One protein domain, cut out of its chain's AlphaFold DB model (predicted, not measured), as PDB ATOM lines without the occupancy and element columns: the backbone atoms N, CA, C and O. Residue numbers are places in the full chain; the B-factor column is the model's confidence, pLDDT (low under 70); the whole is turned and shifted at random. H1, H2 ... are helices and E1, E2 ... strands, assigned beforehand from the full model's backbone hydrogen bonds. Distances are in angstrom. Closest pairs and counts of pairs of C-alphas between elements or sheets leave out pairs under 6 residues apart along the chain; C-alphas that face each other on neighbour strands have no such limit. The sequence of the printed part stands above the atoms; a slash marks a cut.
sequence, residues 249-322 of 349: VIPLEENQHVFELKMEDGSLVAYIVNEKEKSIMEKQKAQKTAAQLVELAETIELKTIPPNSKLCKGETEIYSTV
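AT A GLANCE: This is residues 249 to 322 of the 349 residues of an uncharacterized protein of Arcella intermedia (UniProt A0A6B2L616). A long two-strand hairpin, E2 and E3, runs through the middle, with the helical hairpin H1 and H2 packed on one side and a small three-strand sheet, E1, E4 and E5, on the other side, meeting the middle only loosely. The printed part has 74 residues, in the order E1, E2, E3, H1, H2, E4, E5, and its class is mixed, helices and strands. The small sheet is mixed, in the order E1, E4, E5; E2 and E3 are antiparallel. The whole is compact, with a radius of gyration of the C-alphas of 12.3 A and spans of 37 by 27 by 18 A.

HOW THE PARTS SIT: E1, residues 249 to 251, is parallel to E4, residues 309 to 313, with N 250 and O 310 2.8 A apart. E2, residues 256 to 262, and E3, residues 268 to 274, form an antiparallel hairpin, with N 259 and O 271 2.9 A apart. The closest C-alphas of E2 and H1, residues 275 to 285, are those of Phe 259 and Lys 278, 6.8 A apart. H1 and H2, residues 290 to 299, touch as a helical hairpin, closest at the C-alphas of Lys 285 and Leu 293, 7.1 A; they run opposite ways at a shallow tilt of 35.0 degrees, only just short of steep. In both helices every O i to N i+4 pair is within hydrogen-bond range. Residues 303 to 304 pair antiparallel with residues 271 to 272 of E3. E4 and E5, residues 316 to 320, form an antiparallel hairpin, with N 311 and O 319 2.8 A apart.

IN THESE COORDINATES: E1 begins at C-alpha 249, (61.460, 91.224, 66.913), and spans 6.6 A. E2 spans 19.9 A, E3 19.2 A, H1 15.2 A, H2 14.3 A and E4 13.6 A. E5 spans 11.4 A and ends at C-alpha 320, (52.683, 93.849, 67.883).

THE WHOLE: The C-alphas farthest apart, of Gln 287 and Glu 315, are 36.8 A apart. The printed part has no cut and no long link. Mean pLDDT of the printed part is 81.2, with residues 265 to 267, 306 to 308 and 321 to 322 under 70.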
ATOM      1  N   VAL A 249      61.182  89.795  66.714       78.12
ATOM      2  CA  VAL A 249      61.460  91.224  66.913       78.12
ATOM      3  C   VAL A 249      61.966  91.840  65.609       78.12
ATOM      4  O   VAL A 249      62.974  91.395  65.068       78.12
ATOM      5  N   ILE A 250      61.275  92.866  65.117       78.06
ATOM      6  CA  ILE A 250      61.594  93.582  63.879       78.06
ATOM      7  C   ILE A 250      61.946  95.039  64.235       78.06
ATOM      8  O   ILE A 250      61.085  95.765  64.737       78.06
ATOM      9  N   PRO A 251      63.188  95.501  64.016       83.62
ATOM     10  CA  PRO A 251      63.536  96.900  64.240       83.62
ATOM     11  C   PRO A 251      62.872  97.798  63.184       83.62
ATOM     12  O   PRO A 251      62.912  97.494  61.994       83.62
ATOM     13  N   LEU A 252      62.269  98.901  63.627       84.38
ATOM     14  CA  LEU A 252      61.740  99.969  62.780       84.38
ATOM     15  C   LEU A 252      62.747 101.118  62.708       84.38
ATOM     16  O   LEU A 252      63.202 101.619  63.737       84.38
ATOM     17  N   GLU A 253      63.032 101.586  61.499       85.56
ATOM     18  CA  GLU A 253      63.799 102.817  61.284       85.56
ATOM     19  C   GLU A 253      62.966 104.063  61.652       85.56
ATOM     20  O   GLU A 253      61.734 104.014  61.718       85.56
ATOM     21  N   GLU A 254      63.615 105.212  61.879       80.94
ATOM     22  CA  GLU A 254      62.932 106.457  62.277       80.94
ATOM     23  C   GLU A 254      61.805 106.853  61.315       80.94
ATOM     24  O   GLU A 254      60.709 107.183  61.775       80.94
ATOM     25  N   ASN A 255      62.039 106.702  60.009       85.81
ATOM     26  CA  ASN A 255      61.110 107.075  58.937       85.81
ATOM     27  C   ASN A 255      60.123 105.959  58.552       85.81
ATOM     28  O   ASN A 255      59.426 106.078  57.545       85.81
ATOM     29  N   GLN A 256      60.097 104.857  59.308       87.81
ATOM     30  CA  GLN A 256      59.193 103.738  59.075       87.81
ATOM     31  C   GLN A 256      58.005 103.769  60.041       87.81
ATOM     32  O   GLN A 256      58.114 104.108  61.230       87.81
ATOM     33  N   HIS A 257      56.855 103.374  59.504       86.75
ATOM     34  CA  HIS A 257      55.556 103.329  60.157       86.75
ATOM     35  C   HIS A 257      54.870 102.003  59.853       86.75
ATOM     36  O   HIS A 257      55.227 101.298  58.911       86.75
ATOM     37  N   VAL A 258      53.850 101.687  60.643       87.06
ATOM     38  CA  VAL A 258      52.992 100.528  60.410       87.06
ATOM     39  C   VAL A 258      51.699 100.994  59.756       87.06
ATOM     40  O   VAL A 258      51.063 101.934  60.234       87.06
ATOM     41  N   PHE A 259      51.315 100.337  58.666       85.56
ATOM     42  CA  PHE A 259      50.030 100.536  58.010       85.56
ATOM     43  C   PHE A 259      49.204  99.252  58.063       85.56
ATOM     44  O   PHE A 259      49.615  98.220  57.539       85.56
ATOM     45  N   GLU A 260      48.030  99.325  58.688       86.44
ATOM     46  CA  GLU A 260      47.137  98.183  58.883       86.44
ATOM     47  C   GLU A 260      45.923  98.212  57.948       86.44
ATOM     48  O   GLU A 260      45.203  99.217  57.811       86.44
ATOM     49  N   LEU A 261      45.647  97.043  57.374       80.94
ATOM     50  CA  LEU A 261      44.464  96.727  56.596       80.94
ATOM     51  C   LEU A 261      43.669  95.622  57.284       80.94
ATOM     52  O   LEU A 261      44.188  94.559  57.613       80.94
ATOM     53  N   LYS A 262      42.373  95.872  57.465       82.88
ATOM     54  CA  LYS A 262      41.420  94.868  57.929       82.88
ATOM     55  C   LYS A 262      40.723  94.258  56.723       82.88
ATOM     56  O   LYS A 262      40.059  94.972  55.977       82.88
ATOM     57  N   MET A 263      40.881  92.953  56.558       79.81
ATOM     58  CA  MET A 263      40.290  92.189  55.465       79.81
ATOM     59  C   MET A 263      38.811  91.890  55.744       79.81
ATOM     60  O   MET A 263      38.333  92.035  56.873       79.81
ATOM     61  N   GLU A 264      38.069  91.456  54.725       73.62
ATOM     62  CA  GLU A 264      36.630  91.162  54.837       73.62
ATOM     63  C   GLU A 264      36.328  89.958  55.746       73.62
ATOM     64  O   GLU A 264      35.352  89.972  56.497       73.62
ATOM     65  N   ASP A 265      37.214  88.959  55.785       64.56
ATOM     66  CA  ASP A 265      37.170  87.852  56.757       64.56
ATOM     67  C   ASP A 265      37.529  88.306  58.197       64.56
ATOM     68  O   ASP A 265      37.443  87.560  59.184       64.56
ATOM     69  N   GLY A 266      37.897  89.583  58.333       69.25
ATOM     70  CA  GLY A 266      38.327  90.276  59.532       69.25
ATOM     71  C   GLY A 266      39.659  89.793  60.090       69.25
ATOM     72  O   GLY A 266      39.848  89.929  61.301       69.25
ATOM     73  N   SER A 267      40.519  89.210  59.250       69.81
ATOM     74  CA  SER A 267      41.964  89.152  59.467       69.81
ATOM     75  C   SER A 267      42.588  90.548  59.311       69.81
ATOM     76  O   SER A 267      41.960  91.479  58.794       69.81
ATOM     77  N   LEU A 268      43.803  90.717  59.834       72.75
ATOM     78  CA  LEU A 268      44.579  91.951  59.728       72.75
ATOM     79  C   LEU A 268      45.851  91.657  58.939       72.75
ATOM     80  O   LEU A 268      46.558  90.701  59.253       72.75
ATOM     81  N   VAL A 269      46.147  92.501  57.958       75.56
ATOM     82  CA  VAL A 269      47.425  92.530  57.247       75.56
ATOM     83  C   VAL A 269      48.087  93.857  57.580       75.56
ATOM     84  O   VAL A 269      47.454  94.907  57.486       75.56
ATOM     85  N   ALA A 270      49.342  93.816  58.009       82.56
ATOM     86  CA  ALA A 270      50.090  95.006  58.379       82.56
ATOM     87  C   ALA A 270      51.358  95.111  57.532       82.56
ATOM     88  O   ALA A 270      51.988  94.098  57.229       82.56
ATOM     89  N   TYR A 271      51.725  96.333  57.167       85.12
ATOM     90  CA  TYR A 271      52.875  96.640  56.325       85.12
ATOM     91  C   TYR A 271      53.795  97.628  57.027       85.12
ATOM     92  O   TYR A 271      53.322  98.509  57.749       85.12
ATOM     93  N   ILE A 272      55.095  97.508  56.783       86.81
ATOM     94  CA  ILE A 272      56.069  98.553  57.091       86.81
ATOM     95  C   ILE A 272      56.095  99.509  55.901       86.81
ATOM     96  O   ILE A 272      56.326  99.079  54.773       86.81
ATOM     97  N   VAL A 273      55.846 100.790  56.161       88.94
ATOM     98  CA  VAL A 273      55.751 101.847  55.145       88.94
ATOM     99  C   VAL A 273      56.579 103.065  55.548       88.94
ATOM    100  O   VAL A 273      56.714 103.355  56.736       88.94
ATOM    101  N   ASN A 274      57.097 103.818  54.582       90.19
ATOM    102  CA  ASN A 274      57.601 105.175  54.816       90.19
ATOM    103  C   ASN A 274      56.475 106.228  54.731       90.19
ATOM    104  O   ASN A 274      55.344 105.918  54.357       90.19
ATOM    105  N   GLU A 275      56.762 107.491  55.063       88.94
ATOM    106  CA  GLU A 275      55.764 108.581  55.035       88.94
ATOM    107  C   GLU A 275      55.086 108.769  53.663       88.94
ATOM    108  O   GLU A 275      53.877 109.010  53.570       88.94
ATOM    109  N   LYS A 276      55.836 108.608  52.566       89.44
ATOM    110  CA  LYS A 276      55.292 108.749  51.208       89.44
ATOM    111  C   LYS A 276      54.324 107.610  50.886       89.44
ATOM    112  O   LYS A 276      53.223 107.863  50.396       89.44
ATOM    113  N   GLU A 277      54.714 106.373  51.178       90.62
ATOM    114  CA  GLU A 277      53.896 105.168  51.001       90.62
ATOM    115  C   GLU A 277      52.652 105.207  51.881       90.62
ATOM    116  O   GLU A 277      51.552 104.948  51.398       90.62
ATOM    117  N   LYS A 278      52.795 105.625  53.140       88.50
ATOM    118  CA  LYS A 278      51.670 105.819  54.055       88.50
ATOM    119  C   LYS A 278      50.655 106.804  53.480       88.50
ATOM    120  O   LYS A 278      49.470 106.486  53.424       88.50
ATOM    121  N   SER A 279      51.111 107.953  52.976       88.88
ATOM    122  CA  SER A 279      50.233 108.945  52.342       88.88
ATOM    123  C   SER A 279      49.514 108.390  51.105       88.88
ATOM    124  O   SER A 279      48.331 108.672  50.895       88.88
ATOM    125  N   ILE A 280      50.198 107.577  50.290       88.88
ATOM    126  CA  ILE A 280      49.592 106.898  49.133       88.88
ATOM    127  C   ILE A 280      48.509 105.923  49.604       88.88
ATOM    128  O   ILE A 280      47.370 105.997  49.138       88.88
ATOM    129  N   MET A 281      48.841 105.046  50.549       87.94
ATOM    130  CA  MET A 281      47.941 104.008  51.047       87.94
ATOM    131  C   MET A 281      46.712 104.600  51.749       87.94
ATOM    132  O   MET A 281      45.594 104.142  51.515       87.94
ATOM    133  N   GLU A 282      46.872 105.664  52.540       89.62
ATOM    134  CA  GLU A 282      45.763 106.364  53.201       89.62
ATOM    135  C   GLU A 282      44.819 107.047  52.206       89.62
ATOM    136  O   GLU A 282      43.601 106.911  52.332       89.62
ATOM    137  N   LYS A 283      45.349 107.718  51.172       90.50
ATOM    138  CA  LYS A 283      44.517 108.331  50.118       90.50
ATOM    139  C   LYS A 283      43.686 107.292  49.373       90.50
ATOM    140  O   LYS A 283      42.529 107.540  49.042       90.50
ATOM    141  N   GLN A 284      44.273 106.128  49.111       88.94
ATOM    142  CA  GLN A 284      43.620 105.052  48.369       88.94
ATOM    143  C   GLN A 284      42.607 104.281  49.226       88.94
ATOM    144  O   GLN A 284      41.644 103.737  48.686       88.94
ATOM    145  N   LYS A 285      42.757 104.295  50.559       87.94
ATOM    146  CA  LYS A 285      41.867 103.602  51.505       87.94
ATOM    147  C   LYS A 285      40.400 104.037  51.413       87.94
ATOM    148  O   LYS A 285      39.519 103.254  51.745       87.94
ATOM    149  N   ALA A 286      40.130 105.256  50.942       81.88
ATOM    150  CA  ALA A 286      38.771 105.770  50.746       81.88
ATOM    151  C   ALA A 286      38.115 105.333  49.419       81.88
ATOM    152  O   ALA A 286      36.909 105.498  49.257       81.88
ATOM    153  N   GLN A 287      38.894 104.819  48.462       84.12
ATOM    154  CA  GLN A 287      38.450 104.573  47.081       84.12
ATOM    155  C   GLN A 287      38.586 103.107  46.648       84.12
ATOM    156  O   GLN A 287      38.046 102.723  45.614       84.12
ATOM    157  N   LYS A 288      39.311 102.290  47.420       87.12
ATOM    158  CA  LYS A 288      39.629 100.896  47.101       87.12
ATOM    159  C   LYS A 288      39.190  99.953  48.217       87.12
ATOM    160  O   LYS A 288      39.214 100.302  49.394       87.12
ATOM    161  N   THR A 289      38.821  98.732  47.836       88.12
ATOM    162  CA  THR A 289      38.589  97.627  48.780       88.12
ATOM    163  C   THR A 289      39.900  97.178  49.434       88.12
ATOM    164  O   THR A 289      40.985  97.450  48.918       88.12
ATOM    165  N   ALA A 290      39.819  96.445  50.549       80.38
ATOM    166  CA  ALA A 290      41.005  95.897  51.212       80.38
ATOM    167  C   ALA A 290      41.843  95.013  50.268       80.38
ATOM    168  O   ALA A 290      43.057  95.166  50.226       80.38
ATOM    169  N   ALA A 291      41.203  94.175  49.443       77.31
ATOM    170  CA  ALA A 291      41.889  93.339  48.455       77.31
ATOM    171  C   ALA A 291      42.639  94.168  47.392       77.31
ATOM    172  O   ALA A 291      43.800  93.900  47.103       77.31
ATOM    173  N   GLN A 292      42.020  95.234  46.875       85.06
ATOM    174  CA  GLN A 292      42.665  96.147  45.918       85.06
ATOM    175  C   GLN A 292      43.800  96.972  46.545       85.06
ATOM    176  O   GLN A 292      44.684  97.458  45.838       85.06
ATOM    177  N   LEU A 293      43.766  97.183  47.863       84.75
ATOM    178  CA  LEU A 293      44.861  97.813  48.599       84.75
ATOM    179  C   LEU A 293      46.016  96.837  48.844       84.75
ATOM    180  O   LEU A 293      47.155  97.287  48.835       84.75
ATOM    181  N   VAL A 294      45.748  95.536  49.004       80.50
ATOM    182  CA  VAL A 294      46.797  94.499  49.026       80.50
ATOM    183  C   VAL A 294      47.510  94.442  47.674       80.50
ATOM    184  O   VAL A 294      48.729  94.553  47.638       80.50
ATOM    185  N   GLU A 295      46.768  94.402  46.565       81.06
ATOM    186  CA  GLU A 295      47.342  94.415  45.207       81.06
ATOM    187  C   GLU A 295      48.172  95.688  44.935       81.06
ATOM    188  O   GLU A 295      49.256  95.649  44.347       81.06
ATOM    189  N   LEU A 296      47.704  96.846  45.420       84.69
ATOM    190  CA  LEU A 296      48.476  98.088  45.357       84.69
ATOM    191  C   LEU A 296      49.756  98.012  46.204       84.69
ATOM    192  O   LEU A 296      50.797  98.487  45.753       84.69
ATOM    193  N   ALA A 297      49.679  97.442  47.410       79.50
ATOM    194  CA  ALA A 297      50.825  97.276  48.299       79.50
ATOM    195  C   ALA A 297      51.888  96.347  47.698       79.50
ATOM    196  O   ALA A 297      53.076  96.628  47.824       79.50
ATOM    197  N   GLU A 298      51.469  95.290  46.998       79.81
ATOM    198  CA  GLU A 298      52.353  94.399  46.238       79.81
ATOM    199  C   GLU A 298      53.016  95.133  45.066       79.81
ATOM    200  O   GLU A 298      54.219  95.001  44.857       79.81
ATOM    201  N   THR A 299      52.266  95.979  44.349       80.75
ATOM    202  CA  THR A 299      52.783  96.753  43.203       80.75
ATOM    203  C   THR A 299      53.884  97.742  43.599       80.75
ATOM    204  O   THR A 299      54.768  98.034  42.798       80.75
ATOM    205  N   ILE A 300      53.828  98.282  44.820       82.19
ATOM    206  CA  ILE A 300      54.842  99.209  45.351       82.19
ATOM    207  C   ILE A 300      55.811  98.521  46.331       82.19
ATOM    208  O   ILE A 300      56.529  99.207  47.051       82.19
ATOM    209  N   GLU A 301      55.826  97.182  46.345       78.06
ATOM    210  CA  GLU A 301      56.760  96.323  47.090       78.06
ATOM    211  C   GLU A 301      56.805  96.577  48.612       78.06
ATOM    212  O   GLU A 301      57.863  96.521  49.248       78.06
ATOM    213  N   LEU A 302      55.650  96.836  49.238       78.50
ATOM    214  CA  LEU A 302      55.596  97.046  50.688       78.50
ATOM    215  C   LEU A 302      55.944  95.771  51.464       78.50
ATOM    216  O   LEU A 302      55.414  94.689  51.208       78.50
ATOM    217  N   LYS A 303      56.765  95.915  52.509       79.94
ATOM    218  CA  LYS A 303      57.136  94.802  53.392       79.94
ATOM    219  C   LYS A 303      55.979  94.437  54.318       79.94
ATOM    220  O   LYS A 303      55.595  95.231  55.175       79.94
ATOM    221  N   THR A 304      55.458  93.221  54.198       81.19
ATOM    222  CA  THR A 304      54.447  92.674  55.115       81.19
ATOM    223  C   THR A 304      55.047  92.322  56.475       81.19
ATOM    224  O   THR A 304      56.163  91.814  56.559       81.19
ATOM    225  N   ILE A 305      54.279  92.527  57.542       73.69
ATOM    226  CA  ILE A 305      54.643  92.155  58.911       73.69
ATOM    227  C   ILE A 305      54.102  90.745  59.206       73.69
ATOM    228  O   ILE A 305      52.882  90.559  59.193       73.69
ATOM    229  N   PRO A 306      54.961  89.754  59.517       63.56
ATOM    230  CA  PRO A 306      54.517  88.398  59.827       63.56
ATOM    231  C   PRO A 306      53.650  88.315  61.101       63.56
ATOM    232  O   PRO A 306      53.772  89.157  62.005       63.56
ATOM    233  N   PRO A 307      52.814  87.271  61.249       61.69
ATOM    234  CA  PRO A 307      52.136  86.969  62.509       61.69
ATOM    235  C   PRO A 307      53.126  86.727  63.658       61.69
ATOM    236  O   PRO A 307      54.232  86.245  63.435       61.69
ATOM    237  N   ASN A 308      52.705  87.005  64.898       69.38
ATOM    238  CA  ASN A 308      53.547  86.873  66.094       69.38
ATOM    239  C   ASN A 308      54.859  87.679  65.988       69.38
ATOM    240  O   ASN A 308      55.925  87.194  66.365       69.38
ATOM    241  N   SER A 309      54.777  88.904  65.465       74.25
ATOM    242  CA  SER A 309      55.897  89.847  65.379       74.25
ATOM    243  C   SER A 309      55.719  90.999  66.361       74.25
ATOM    244  O   SER A 309      54.600  91.435  66.634       74.25
ATOM    245  N   LYS A 310      56.839  91.521  66.851       83.81
ATOM    246  CA  LYS A 310      56.960  92.713  67.687       83.81
ATOM    247  C   LYS A 310      57.873  93.712  66.979       83.81
ATOM    248  O   LYS A 310      59.025  93.396  66.708       83.81
ATOM    249  N   LEU A 311      57.375  94.904  66.677       85.81
ATOM    250  CA  LEU A 311      58.140  95.962  66.025       85.81
ATOM    251  C   LEU A 311      58.603  96.988  67.058       85.81
ATOM    252  O   LEU A 311      57.788  97.477  67.844       85.81
ATOM    253  N   CYS A 312      59.889  97.339  67.037       81.88
ATOM    254  CA  CYS A 312      60.495  98.226  68.033       81.88
ATOM    255  C   CYS A 312      61.254  99.400  67.396       81.88
ATOM    256  O   CYS A 312      61.969  99.204  66.418       81.88
ATOM    257  N   LYS A 313      61.166 100.594  67.998       82.69
ATOM    258  CA  LYS A 313      62.109 101.710  67.781       82.69
ATOM    259  C   LYS A 313      63.003 101.810  69.016       82.69
ATOM    260  O   LYS A 313      62.545 102.222  70.082       82.69
ATOM    261  N   GLY A 314      64.257 101.377  68.893       80.31
ATOM    262  CA  GLY A 314      65.120 101.152  70.056       80.31
ATOM    263  C   GLY A 314      64.530 100.075  70.975       80.31
ATOM    264  O   GLY A 314      64.142  99.006  70.508       80.31
ATOM    265  N   GLU A 315      64.420 100.366  72.271       76.88
ATOM    266  CA  GLU A 315      63.808  99.464  73.263       76.88
ATOM    267  C   GLU A 315      62.272  99.575  73.329       76.88
ATOM    268  O   GLU A 315      61.606  98.759  73.973       76.88
ATOM    269  N   THR A 316      61.687 100.561  72.644       76.06
ATOM    270  CA  THR A 316      60.252 100.853  72.701       76.06
ATOM    271  C   THR A 316      59.485 100.020  71.680       76.06
ATOM    272  O   THR A 316      59.727 100.120  70.477       76.06
ATOM    273  N   GLU A 317      58.516  99.231  72.146       84.06
ATOM    274  CA  GLU A 317      57.554  98.536  71.284       84.06
ATOM    275  C   GLU A 317      56.588  99.538  70.644       84.06
ATOM    276  O   GLU A 317      55.910 100.288  71.341       84.06
ATOM    277  N   ILE A 318      56.523  99.534  69.313       83.56
ATOM    278  CA  ILE A 318      55.644 100.408  68.527       83.56
ATOM    279  C   ILE A 318      54.410  99.650  68.041       83.56
ATOM    280  O   ILE A 318      53.337 100.235  67.913       83.56
ATOM    281  N   TYR A 319      54.554  98.354  67.759       81.62
ATOM    282  CA  TYR A 319      53.471  97.532  67.237       81.62
ATOM    283  C   TYR A 319      53.698  96.056  67.558       81.62
ATOM    284  O   TYR A 319      54.834  95.582  67.546       81.62
ATOM    285  N   SER A 320      52.624  95.305  67.789       77.75
ATOM    286  CA  SER A 320      52.683  93.849  67.883       77.75
ATOM    287  C   SER A 320      51.492  93.201  67.194       77.75
ATOM    288  O   SER A 320      50.345  93.623  67.342       77.75
ATOM    289  N   THR A 321      51.763  92.138  66.439       69.19
ATOM    290  CA  THR A 321      50.704  91.303  65.875       69.19
ATOM    291  C   THR A 321      50.317  90.242  66.896       69.19
ATOM    292  O   THR A 321      51.136  89.437  67.346       69.19
ATOM    293  N   VAL A 322      49.041  90.227  67.285       58.12
ATOM    294  CA  VAL A 322      48.504  89.147  68.119       58.12
ATOM    295  C   VAL A 322      48.575  87.860  67.301       58.12
ATOM    296  O   VAL A 322      48.152  87.846  66.143       58.12
TER     297      VAL A 322